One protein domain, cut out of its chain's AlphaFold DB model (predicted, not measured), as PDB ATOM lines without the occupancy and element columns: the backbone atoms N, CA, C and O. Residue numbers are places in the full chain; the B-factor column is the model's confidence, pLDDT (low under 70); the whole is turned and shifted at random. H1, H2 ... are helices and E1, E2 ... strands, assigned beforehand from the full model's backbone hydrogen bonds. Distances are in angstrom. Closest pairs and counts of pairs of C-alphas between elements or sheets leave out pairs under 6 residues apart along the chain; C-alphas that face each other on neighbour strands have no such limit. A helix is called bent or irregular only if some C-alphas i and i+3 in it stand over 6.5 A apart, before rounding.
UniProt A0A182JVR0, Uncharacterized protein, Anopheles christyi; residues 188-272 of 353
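Overview. This is residues 188 to 272 of the 353 residues of an uncharacterized protein of Anopheles christyi (UniProt A0A182JVR0). Two short helices, H2 and H4, sit between a small three-stranded sheet and the long helix H3, while H1 bridges E1 and residues 233 to 234 of H3. Residues 207 to 212, between E1 and E2, stick out, and the link from H3 to H4 lies at the opposite end. The printed part has 85 residues, mostly helix by class, with five named helices and three named strands, H1 E1 E2 H2 H3 H4 E3 H5; the sheet's order is E1 - E2 - E3, all antiparallel. It is only just loose, close to compact: radius of gyration of the C-alphas 14.4 A, spans 45 by 31 by 21 A.

Arrangement. H1, residues 189 to 199, touches H3, residues 232 to 246, at 72 degrees, only just about perpendicular; the closest C-alphas, of Ser 194 and Ala 234, are 5.7 A apart. E1, residues 200 to 202, and E2, residues 216 to 219, form an antiparallel hairpin, with N 201 and O 218 within hydrogen-bond range at 2.9 A. E3, residues 265 to 267, is antiparallel to E2, with N 217 and O 266 at 2.8 A. H2, residues 221 to 225, is the hub: its closest C-alphas are Leu 224 to Asn 259 of H4, residues 258 to 263, 6.2 A; Phe 223 to Arg 238 of H3, 7.2 A; and Phe 223 to Ile 199 of H1, 5.5 A, where they only just touch, with 3 pairs within 8 A. H2 and H4 only graze the sheet. H1 and H5, residues 268 to 271, are on the same face. Every O i to N i+4 pair is within hydrogen-bond range in H2 and H3, 6 of 7 in H1, 0 of 2 in H4, where 2 of 3 O i to N i+3 pairs are; H5 is too short for such a pair.

Along the chain. H1 begins at C-alpha 189 (182.341, 105.044, 181.074), spans 14.3 A and is only just irregular, C-alphas 196 and 199 being 6.6 A apart. H3 spans 21.2 A. H4, 10.9 A, is irregular: C-alphas 260 and 263 are 7.2 A apart. H5 ends at C-alpha 271 (174.596, 102.947, 169.326).

Size, cuts and confidence. The farthest C-alphas, of Glu 210 and Tyr 253, are 45.5 A apart. The printed part has no cut; the links E1 to E2 and H3 to H4 are long. Mean pLDDT of the printed part is 72.5, with 32 residues under 70, among them 204 to 215.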
ATOM      1  N   PRO A 188     181.278 108.532 177.860       61.09
ATOM      2  CA  PRO A 188     181.847 108.340 179.189       61.09
ATOM      3  C   PRO A 188     181.524 106.956 179.727       61.09
ATOM      4  O   PRO A 188     180.419 106.459 179.513       61.09
ATOM      5  N   GLU A 189     182.447 106.388 180.498       66.38
ATOM      6  CA  GLU A 189     182.341 105.044 181.074       66.38
ATOM      7  C   GLU A 189     180.992 104.829 181.772       66.38
ATOM      8  O   GLU A 189     180.260 103.890 181.470       66.38
ATOM      9  N   SER A 190     180.614 105.778 182.630       63.31
ATOM     10  CA  SER A 190     179.339 105.755 183.355       63.31
ATOM     11  C   SER A 190     178.095 105.774 182.450       63.31
ATOM     12  O   SER A 190     177.078 105.193 182.814       63.31
ATOM     13  N   MET A 191     178.160 106.402 181.268       68.50
ATOM     14  CA  MET A 191     177.062 106.379 180.293       68.50
ATOM     15  C   MET A 191     177.063 105.075 179.501       68.50
ATOM     16  O   MET A 191     176.008 104.485 179.305       68.50
ATOM     17  N   ALA A 192     178.242 104.608 179.078       68.19
ATOM     18  CA  ALA A 192     178.398 103.349 178.357       68.19
ATOM     19  C   ALA A 192     177.861 102.165 179.179       68.19
ATOM     20  O   ALA A 192     177.123 101.336 178.651       68.19
ATOM     21  N   GLN A 193     178.144 102.136 180.485       65.94
ATOM     22  CA  GLN A 193     177.592 101.140 181.404       65.94
ATOM     23  C   GLN A 193     176.059 101.199 181.466       65.94
ATOM     24  O   GLN A 193     175.414 100.169 181.284       65.94
ATOM     25  N   SER A 194     175.458 102.384 181.641       69.81
ATOM     26  CA  SER A 194     173.992 102.527 181.618       69.81
ATOM     27  C   SER A 194     173.388 102.098 180.276       69.81
ATOM     28  O   SER A 194     172.335 101.463 180.249       69.81
ATOM     29  N   PHE A 195     174.060 102.376 179.155       72.88
ATOM     30  CA  PHE A 195     173.624 101.934 177.828       72.88
ATOM     31  C   PHE A 195     173.568 100.411 177.703       72.88
ATOM     32  O   PHE A 195     172.560  99.873 177.245       72.88
ATOM     33  N   ILE A 196     174.628  99.731 178.144       68.94
ATOM     34  CA  ILE A 196     174.769  98.272 178.070       68.94
ATOM     35  C   ILE A 196     173.810  97.564 179.043       68.94
ATOM     36  O   ILE A 196     173.235  96.524 178.716       68.94
ATOM     37  N   HIS A 197     173.630  98.109 180.248       71.56
ATOM     38  CA  HIS A 197     172.921  97.410 181.323       71.56
ATOM     39  C   HIS A 197     171.451  97.791 181.475       71.56
ATOM     40  O   HIS A 197     170.660  96.954 181.904       71.56
ATOM     41  N   GLU A 198     171.072  99.023 181.143       79.38
ATOM     42  CA  GLU A 198     169.782  99.577 181.565       79.38
ATOM     43  C   GLU A 198     168.949 100.143 180.418       79.38
ATOM     44  O   GLU A 198     167.726 100.143 180.520       79.38
ATOM     45  N   ILE A 199     169.572 100.567 179.314       82.81
ATOM     46  CA  ILE A 199     168.870 101.227 178.202       82.81
ATOM     47  C   ILE A 199     168.557 100.246 177.072       82.81
ATOM     48  O   ILE A 199     167.416 100.195 176.612       82.81
ATOM     49  N   LEU A 200     169.545  99.471 176.620       81.25
ATOM     50  CA  LEU A 200     169.412  98.570 175.474       81.25
ATOM     51  C   LEU A 200     169.577  97.109 175.889       81.25
ATOM     52  O   LEU A 200     170.270  96.778 176.852       81.25
ATOM     53  N   GLU A 201     168.936  96.226 175.139       79.56
ATOM     54  CA  GLU A 201     169.156  94.785 175.190       79.56
ATOM     55  C   GLU A 201     169.250  94.221 173.775       79.56
ATOM     56  O   GLU A 201     168.708  94.792 172.827       79.56
ATOM     57  N   VAL A 202     169.961  93.105 173.629       77.38
ATOM     58  CA  VAL A 202     170.070  92.400 172.349       77.38
ATOM     59  C   VAL A 202     168.679  91.910 171.951       77.38
ATOM     60  O   VAL A 202     167.981  91.275 172.743       77.38
ATOM     61  N   ALA A 203     168.252  92.247 170.736       77.25
ATOM     62  CA  ALA A 203     167.022  91.713 170.175       77.25
ATOM     63  C   ALA A 203     167.252  90.247 169.785       77.25
ATOM     64  O   ALA A 203     168.334  89.890 169.320       77.25
ATOM     65  N   GLU A 204     166.243  89.396 169.972       67.12
ATOM     66  CA  GLU A 204     166.315  88.003 169.525       67.12
ATOM     67  C   GLU A 204     166.615  87.977 168.021       67.12
ATOM     68  O   GLU A 204     165.872  88.546 167.219       67.12
ATOM     69  N   GLN A 205     167.744  87.370 167.647       60.75
ATOM     70  CA  GLN A 205     168.126  87.232 166.248       60.75
ATOM     71  C   GLN A 205     167.185  86.214 165.601       60.75
ATOM     72  O   GLN A 205     167.278  85.014 165.860       60.75
ATOM     73  N   THR A 206     166.268  86.677 164.753       50.84
ATOM     74  CA  THR A 206     165.573  85.795 163.812       50.84
ATOM     75  C   THR A 206     166.607  85.271 162.829       50.84
ATOM     76  O   THR A 206     167.123  86.019 161.999       50.84
ATOM     77  N   ALA A 207     166.955  83.997 162.987       48.69
ATOM     78  CA  ALA A 207     167.905  83.290 162.150       48.69
ATOM     79  C   ALA A 207     167.346  83.145 160.734       48.69
ATOM     80  O   ALA A 207     166.710  82.145 160.436       48.69
ATOM     81  N   GLU A 208     167.571  84.125 159.864       48.84
ATOM     82  CA  GLU A 208     167.339  83.963 158.433       48.84
ATOM     83  C   GLU A 208     168.239  84.915 157.632       48.84
ATOM     84  O   GLU A 208     168.194  86.131 157.797       48.84
ATOM     85  N   SER A 209     169.018  84.309 156.728       41.88
ATOM     86  CA  SER A 209     169.900  84.858 155.683       41.88
ATOM     87  C   SER A 209     171.392  85.093 156.015       41.88
ATOM     88  O   SER A 209     171.787  85.884 156.864       41.88
ATOM     89  N   GLU A 210     172.238  84.370 155.269       45.19
ATOM     90  CA  GLU A 210     173.706  84.275 155.332       45.19
ATOM     91  C   GLU A 210     174.458  85.532 154.832       45.19
ATOM     92  O   GLU A 210     175.479  85.439 154.150       45.19
ATOM     93  N   GLN A 211     173.994  86.735 155.162       46.25
ATOM     94  CA  GLN A 211     174.719  87.972 154.856       46.25
ATOM     95  C   GLN A 211     174.961  88.752 156.140       46.25
ATOM     96  O   GLN A 211     174.032  89.331 156.680       46.25
ATOM     97  N   SER A 212     176.217  88.734 156.609       48.69
ATOM     98  CA  SER A 212     176.751  89.470 157.771       48.69
ATOM     99  C   SER A 212     175.747  89.630 158.918       48.69
ATOM    100  O   SER A 212     174.968  90.579 158.906       48.69
ATOM    101  N   VAL A 213     175.781  88.742 159.918       54.44
ATOM    102  CA  VAL A 213     174.937  88.847 161.121       54.44
ATOM    103  C   VAL A 213     175.132  90.229 161.750       54.44
ATOM    104  O   VAL A 213     176.134  90.497 162.405       54.44
ATOM    105  N   GLN A 214     174.205  91.147 161.481       60.03
ATOM    106  CA  GLN A 214     174.186  92.458 162.105       60.03
ATOM    107  C   GLN A 214     173.393  92.312 163.391       60.03
ATOM    108  O   GLN A 214     172.181  92.100 163.363       60.03
ATOM    109  N   THR A 215     174.081  92.393 164.527       67.31
ATOM    110  CA  THR A 215     173.415  92.325 165.823       67.31
ATOM    111  C   THR A 215     172.438  93.487 165.958       67.31
ATOM    112  O   THR A 215     172.762  94.649 165.700       67.31
ATOM    113  N   MET A 216     171.209  93.152 166.336       74.44
ATOM    114  CA  MET A 216     170.140  94.110 166.567       74.44
ATOM    115  C   MET A 216     169.962  94.303 168.071       74.44
ATOM    116  O   MET A 216     170.116  93.371 168.859       74.44
ATOM    117  N   VAL A 217     169.605  95.512 168.474       76.94
ATOM    118  CA  VAL A 217     169.259  95.866 169.849       76.94
ATOM    119  C   VAL A 217     167.900  96.544 169.881       76.94
ATOM    120  O   VAL A 217     167.473  97.169 168.912       76.94
ATOM    121  N   LYS A 218     167.223  96.435 171.013       82.31
ATOM    122  CA  LYS A 218     165.969  97.126 171.303       82.31
ATOM    123  C   LYS A 218     166.073  97.816 172.654       82.31
ATOM    124  O   LYS A 218     166.948  97.495 173.460       82.31
ATOM    125  N   PHE A 219     165.186  98.770 172.910       86.06
ATOM    126  CA  PHE A 219     165.116  99.373 174.234       86.06
ATOM    127  C   PHE A 219     164.603  98.368 175.260       86.06
ATOM    128  O   PHE A 219     163.619  97.665 175.024       86.06
ATOM    129  N   ARG A 220     165.230  98.354 176.437       87.19
ATOM    130  CA  ARG A 220     164.717  97.618 177.590       87.19
ATOM    131  C   ARG A 220     163.369  98.188 178.004       87.19
ATOM    132  O   ARG A 220     163.174  99.404 178.070       87.19
ATOM    133  N   LYS A 221     162.444  97.302 178.365       87.50
ATOM    134  CA  LYS A 221     161.102  97.689 178.814       87.50
ATOM    135  C   LYS A 221     161.149  98.623 180.028       87.50
ATOM    136  O   LYS A 221     160.419  99.609 180.061       87.50
ATOM    137  N   GLN A 222     162.043  98.352 180.978       88.31
ATOM    138  CA  GLN A 222     162.247  99.159 182.185       88.31
ATOM    139  C   GLN A 222     162.648 100.599 181.840       88.31
ATOM    140  O   GLN A 222     162.135 101.549 182.430       88.31
ATOM    141  N   PHE A 223     163.507 100.775 180.831       89.38
ATOM    142  CA  PHE A 223     163.889 102.096 180.344       89.38
ATOM    143  C   PHE A 223     162.705 102.842 179.725       89.38
ATOM    144  O   PHE A 223     162.428 103.980 180.106       89.38
ATOM    145  N   LEU A 224     161.955 102.202 178.821       88.19
ATOM    146  CA  LEU A 224     160.785 102.825 178.187       88.19
ATOM    147  C   LEU A 224     159.740 103.252 179.231       88.19
ATOM    148  O   LEU A 224     159.239 104.378 179.183       88.19
ATOM    149  N   GLN A 225     159.494 102.402 180.229       87.75
ATOM    150  CA  GLN A 225     158.543 102.651 181.316       87.75
ATOM    151  C   GLN A 225     159.027 103.683 182.343       87.75
ATOM    152  O   GLN A 225     158.213 104.196 183.106       87.75
ATOM    153  N   GLY A 226     160.319 104.032 182.341       85.50
ATOM    154  CA  GLY A 226     160.893 104.948 183.325       85.50
ATOM    155  C   GLY A 226     160.913 104.344 184.728       85.50
ATOM    156  O   GLY A 226     160.510 105.009 185.679       85.50
ATOM    157  N   ASP A 227     161.334 103.082 184.838       88.75
ATOM    158  CA  ASP A 227     161.373 102.355 186.107       88.75
ATOM    159  C   ASP A 227     162.186 103.114 187.174       88.75
ATOM    160  O   ASP A 227     163.233 103.709 186.908       88.75
ATOM    161  N   THR A 228     161.708 103.070 188.414       86.31
ATOM    162  CA  THR A 228     162.399 103.630 189.581       86.31
ATOM    163  C   THR A 228     163.773 103.009 189.828       86.31
ATOM    164  O   THR A 228     164.634 103.681 190.399       86.31
ATOM    165  N   SER A 229     163.994 101.768 189.377       84.94
ATOM    166  CA  SER A 229     165.265 101.051 189.517       84.94
ATOM    167  C   SER A 229     166.366 101.550 188.581       84.94
ATOM    168  O   SER A 229     167.504 101.106 188.716       84.94
ATOM    169  N   LEU A 230     166.040 102.417 187.615       84.69
ATOM    170  CA  LEU A 230     167.029 103.004 186.718       84.69
ATOM    171  C   LEU A 230     168.040 103.838 187.513       84.69
ATOM    172  O   LEU A 230     167.684 104.583 188.431       84.69
ATOM    173  N   SER A 231     169.305 103.764 187.119       82.25
ATOM    174  CA  SER A 231     170.340 104.674 187.579       82.25
ATOM    175  C   SER A 231     170.023 106.106 187.154       82.25
ATOM    176  O   SER A 231     169.335 106.358 186.161       82.25
ATOM    177  N   GLU A 232     170.574 107.078 187.880       80.50
ATOM    178  CA  GLU A 232     170.403 108.497 187.549       80.50
ATOM    179  C   GLU A 232     170.893 108.823 186.129       80.50
ATOM    180  O   GLU A 232     170.269 109.603 185.416       80.50
ATOM    181  N   ASN A 233     171.948 108.153 185.651       77.00
ATOM    182  CA  ASN A 233     172.419 108.308 184.273       77.00
ATOM    183  C   ASN A 233     171.402 107.796 183.245       77.00
ATOM    184  O   ASN A 233     171.172 108.464 182.237       77.00
ATOM    185  N   ALA A 234     170.777 106.640 183.490       81.25
ATOM    186  CA  ALA A 234     169.738 106.112 182.611       81.25
ATOM    187  C   ALA A 234     168.487 107.009 182.618       81.25
ATOM    188  O   ALA A 234     167.914 107.264 181.557       81.25
ATOM    189  N   LYS A 235     168.106 107.566 183.776       84.31
ATOM    190  CA  LYS A 235     167.012 108.549 183.893       84.31
ATOM    191  C   LYS A 235     167.309 109.837 183.118       84.31
ATOM    192  O   LYS A 235     166.476 110.265 182.317       84.31
ATOM    193  N   HIS A 236     168.501 110.415 183.282       79.50
ATOM    194  CA  HIS A 236     168.925 111.603 182.530       79.50
ATOM    195  C   HIS A 236     168.979 111.341 181.019       79.50
ATOM    196  O   HIS A 236     168.542 112.180 180.223       79.50
ATOM    197  N   PHE A 237     169.465 110.166 180.602       80.50
ATOM    198  CA  PHE A 237     169.467 109.793 179.191       80.50
ATOM    199  C   PHE A 237     168.040 109.665 178.647       80.50
ATOM    200  O   PHE A 237     167.745 110.185 177.573       80.50
ATOM    201  N   ARG A 238     167.125 109.047 179.407       85.88
ATOM    202  CA  ARG A 238     165.706 108.939 179.042       85.88
ATOM    203  C   ARG A 238     165.061 110.304 178.826       85.88
ATOM    204  O   ARG A 238     164.372 110.493 177.827       85.88
ATOM    205  N   LEU A 239     165.299 111.251 179.733       83.12
ATOM    206  CA  LEU A 239     164.820 112.628 179.594       83.12
ATOM    207  C   LEU A 239     165.389 113.285 178.330       83.12
ATOM    208  O   LEU A 239     164.639 113.832 177.523       83.12
ATOM    209  N   SER A 240     166.700 113.160 178.118       79.25
ATOM    210  CA  SER A 240     167.384 113.687 176.931       79.25
ATOM    211  C   SER A 240     166.807 113.113 175.634       79.25
ATOM    212  O   SER A 240     166.641 113.837 174.655       79.25
ATOM    213  N   PHE A 241     166.466 111.823 175.633       81.44
ATOM    214  CA  PHE A 241     165.850 111.123 174.511       81.44
ATOM    215  C   PHE A 241     164.420 111.576 174.218       81.44
ATOM    216  O   PHE A 241     164.099 111.843 173.064       81.44
ATOM    217  N   LEU A 242     163.590 111.761 175.244       82.81
ATOM    218  CA  LEU A 242     162.258 112.343 175.075       82.81
ATOM    219  C   LEU A 242     162.324 113.748 174.472       82.81
ATOM    220  O   LEU A 242     161.672 113.999 173.460       82.81
ATOM    221  N   ILE A 243     163.162 114.623 175.040       79.25
ATOM    222  CA  ILE A 243     163.371 115.982 174.522       79.25
ATOM    223  C   ILE A 243     163.833 115.910 173.065       79.25
ATOM    224  O   ILE A 243     163.288 116.596 172.206       79.25
ATOM    225  N   ALA A 244     164.805 115.052 172.756       78.00
ATOM    226  CA  ALA A 244     165.317 114.877 171.405       78.00
ATOM    227  C   ALA A 244     164.234 114.472 170.392       78.00
ATOM    228  O   ALA A 244     164.206 115.025 169.291       78.00
ATOM    229  N   CYS A 245     163.341 113.550 170.753       78.62
ATOM    230  CA  CYS A 245     162.207 113.171 169.915       78.62
ATOM    231  C   CYS A 245     161.194 114.316 169.764       78.62
ATOM    232  O   CYS A 245     160.742 114.591 168.654       78.62
ATOM    233  N   GLU A 246     160.882 115.038 170.843       78.25
ATOM    234  CA  GLU A 246     159.987 116.204 170.807       78.25
ATOM    235  C   GLU A 246     160.495 117.293 169.856       78.25
ATOM    236  O   GLU A 246     159.718 117.855 169.085       78.25
ATOM    237  N   MET A 247     161.811 117.520 169.808       72.88
ATOM    238  CA  MET A 247     162.435 118.479 168.885       72.88
ATOM    239  C   MET A 247     162.266 118.122 167.401       72.88
ATOM    240  O   MET A 247     162.482 118.972 166.535       72.88
ATOM    241  N   GLN A 248     161.888 116.885 167.073       70.25
ATOM    242  CA  GLN A 248     161.603 116.482 165.694       70.25
ATOM    243  C   GLN A 248     160.200 116.872 165.240       70.25
ATOM    244  O   GLN A 248     159.945 116.971 164.033       70.25
ATOM    245  N   HIS A 249     159.292 117.107 166.184       66.62
ATOM    246  CA  HIS A 249     157.932 117.514 165.893       66.62
ATOM    247  C   HIS A 249     157.875 119.033 165.689       66.62
ATOM    248  O   HIS A 249     158.397 119.819 166.469       66.62
ATOM    249  N   LYS A 250     157.205 119.472 164.616       56.25
ATOM    250  CA  LYS A 250     157.002 120.908 164.340       56.25
ATOM    251  C   LYS A 250     155.993 121.566 165.289       56.25
ATOM    252  O   LYS A 250     155.905 122.788 165.321       56.25
ATOM    253  N   ASN A 251     155.198 120.768 166.003       59.94
ATOM    254  CA  ASN A 251     154.170 121.243 166.918       59.94
ATOM    255  C   ASN A 251     154.677 121.124 168.369       59.94
ATOM    256  O   ASN A 251     154.850 119.998 168.837       59.94
ATOM    257  N   PRO A 252     154.858 122.242 169.097       56.59
ATOM    258  CA  PRO A 252     155.362 122.235 170.473       56.59
ATOM    259  C   PRO A 252     154.394 121.608 171.492       56.59
ATOM    260  O   PRO A 252     154.774 121.386 172.635       56.59
ATOM    261  N   TYR A 253     153.146 121.319 171.101       59.88
ATOM    262  CA  TYR A 253     152.142 120.675 171.956       59.88
ATOM    263  C   TYR A 253     152.039 119.159 171.744       59.88
ATOM    264  O   TYR A 253     151.263 118.489 172.427       59.88
ATOM    265  N   THR A 254     152.787 118.600 170.791       65.50
ATOM    266  CA  THR A 254     152.802 117.158 170.534       65.50
ATOM    267  C   THR A 254     153.880 116.500 171.386       65.50
ATOM    268  O   THR A 254     155.065 116.738 171.178       65.50
ATOM    269  N   LYS A 255     153.463 115.655 172.332       70.00
ATOM    270  CA  LYS A 255     154.382 114.832 173.123       70.00
ATOM    271  C   LYS A 255     154.740 113.565 172.359       70.00
ATOM    272  O   LYS A 255     153.862 112.926 171.779       70.00
ATOM    273  N   PHE A 256     156.014 113.196 172.389       78.81
ATOM    274  CA  PHE A 256     156.471 111.927 171.840       78.81
ATOM    275  C   PHE A 256     156.033 110.766 172.747       78.81
ATOM    276  O   PHE A 256     156.328 110.763 173.943       78.81
ATOM    277  N   ASP A 257     155.347 109.767 172.186       81.00
ATOM    278  CA  ASP A 257     155.031 108.535 172.914       81.00
ATOM    279  C   ASP A 257     156.199 107.553 172.820       81.00
ATOM    280  O   ASP A 257     156.341 106.805 171.851       81.00
ATOM    281  N   ILE A 258     157.031 107.535 173.860       82.81
ATOM    282  CA  ILE A 258     158.177 106.625 173.971       82.81
ATOM    283  C   ILE A 258     157.784 105.146 173.929       82.81
ATOM    284  O   ILE A 258     158.592 104.321 173.504       82.81
ATOM    285  N   ASN A 259     156.545 104.791 174.289       82.62
ATOM    286  CA  ASN A 259     156.092 103.400 174.236       82.62
ATOM    287  C   ASN A 259     155.917 102.892 172.800       82.62
ATOM    288  O   ASN A 259     155.940 101.678 172.584       82.62
ATOM    289  N   SER A 260     155.820 103.787 171.808       80.19
ATOM    290  CA  SER A 260     155.814 103.409 170.387       80.19
ATOM    291  C   SER A 260     157.081 102.655 169.953       80.19
ATOM    292  O   SER A 260     157.061 101.922 168.968       80.19
ATOM    293  N   LEU A 261     158.171 102.762 170.723       82.19
ATOM    294  CA  LEU A 261     159.453 102.116 170.441       82.19
ATOM    295  C   LEU A 261     159.564 100.682 170.974       82.19
ATOM    296  O   LEU A 261     160.578 100.029 170.744       82.19
ATOM    297  N   THR A 262     158.537 100.166 171.658       81.75
ATOM    298  CA  THR A 262     158.554  98.820 172.271       81.75
ATOM    299  C   THR A 262     158.812  97.703 171.254       81.75
ATOM    300  O   THR A 262     159.380  96.668 171.595       81.75
ATOM    301  N   SER A 263     158.403  97.910 170.001       75.62
ATOM    302  CA  SER A 263     158.530  96.932 168.913       75.62
ATOM    303  C   SER A 263     159.631  97.278 167.906       75.62
ATOM    304  O   SER A 263     159.723  96.627 166.867       75.62
ATOM    305  N   VAL A 264     160.442  98.309 168.170       76.50
ATOM    306  CA  VAL A 264     161.466  98.783 167.232       76.50
ATOM    307  C   VAL A 264     162.813  98.146 167.564       76.50
ATOM    308  O   VAL A 264     163.326  98.288 168.674       76.50
ATOM    309  N   ASN A 265     163.392  97.475 166.569       76.12
ATOM    310  CA  ASN A 265     164.756  96.963 166.616       76.12
ATOM    311  C   ASN A 265     165.680  97.900 165.836       76.12
ATOM    312  O   ASN A 265     165.317  98.431 164.787       76.12
ATOM    313  N   PHE A 266     166.900  98.050 166.325       71.75
ATOM    314  CA  PHE A 266     167.905  98.952 165.792       71.75
ATOM    315  C   PHE A 266     169.228  98.206 165.594       71.75
ATOM    316  O   PHE A 266     169.542  97.294 166.351       71.75
ATOM    317  N   LEU A 267     170.038  98.616 164.623       66.31
ATOM    318  CA  LEU A 267     171.369  98.039 164.406       66.31
ATOM    319  C   LEU A 267     172.326  98.413 165.550       66.31
ATOM    320  O   LEU A 267     172.364  99.571 165.946       66.31
ATOM    321  N   THR A 268     173.163  97.499 166.052       61.34
ATOM    322  CA  THR A 268     174.165  97.801 167.108       61.34
ATOM    323  C   THR A 268     175.079  98.974 166.757       61.34
ATOM    324  O   THR A 268     175.378  99.817 167.608       61.34
ATOM    325  N   ASN A 269     175.452  99.088 165.480       58.25
ATOM    326  CA  ASN A 269     176.285 100.174 164.956       58.25
ATOM    327  C   ASN A 269     175.667 101.568 165.162       58.25
ATOM    328  O   ASN A 269     176.403 102.551 165.259       58.25
ATOM    329  N   THR A 270     174.338 101.665 165.281       54.94
ATOM    330  CA  THR A 270     173.629 102.908 165.623       54.94
ATOM    331  C   THR A 270     174.048 103.461 166.979       54.94
ATOM    332  O   THR A 270     174.106 104.676 167.159       54.94
ATOM    333  N   PHE A 271     174.348 102.582 167.932       55.84
ATOM    334  CA  PHE A 271     174.596 102.947 169.326       55.84
ATOM    335  C   PHE A 271     176.076 102.965 169.675       55.84
ATOM    336  O   PHE A 271     176.419 103.243 170.820       55.84
ATOM    337  N   GLN A 272     176.945 102.645 168.708       52.44
ATOM    338  CA  GLN A 272     178.385 102.491 168.929       52.44
ATOM    339  C   GLN A 272     178.704 101.496 170.063       52.44
ATOM    340  O   GLN A 272     179.773 101.553 170.668       52.44
TER     341      GLN A 272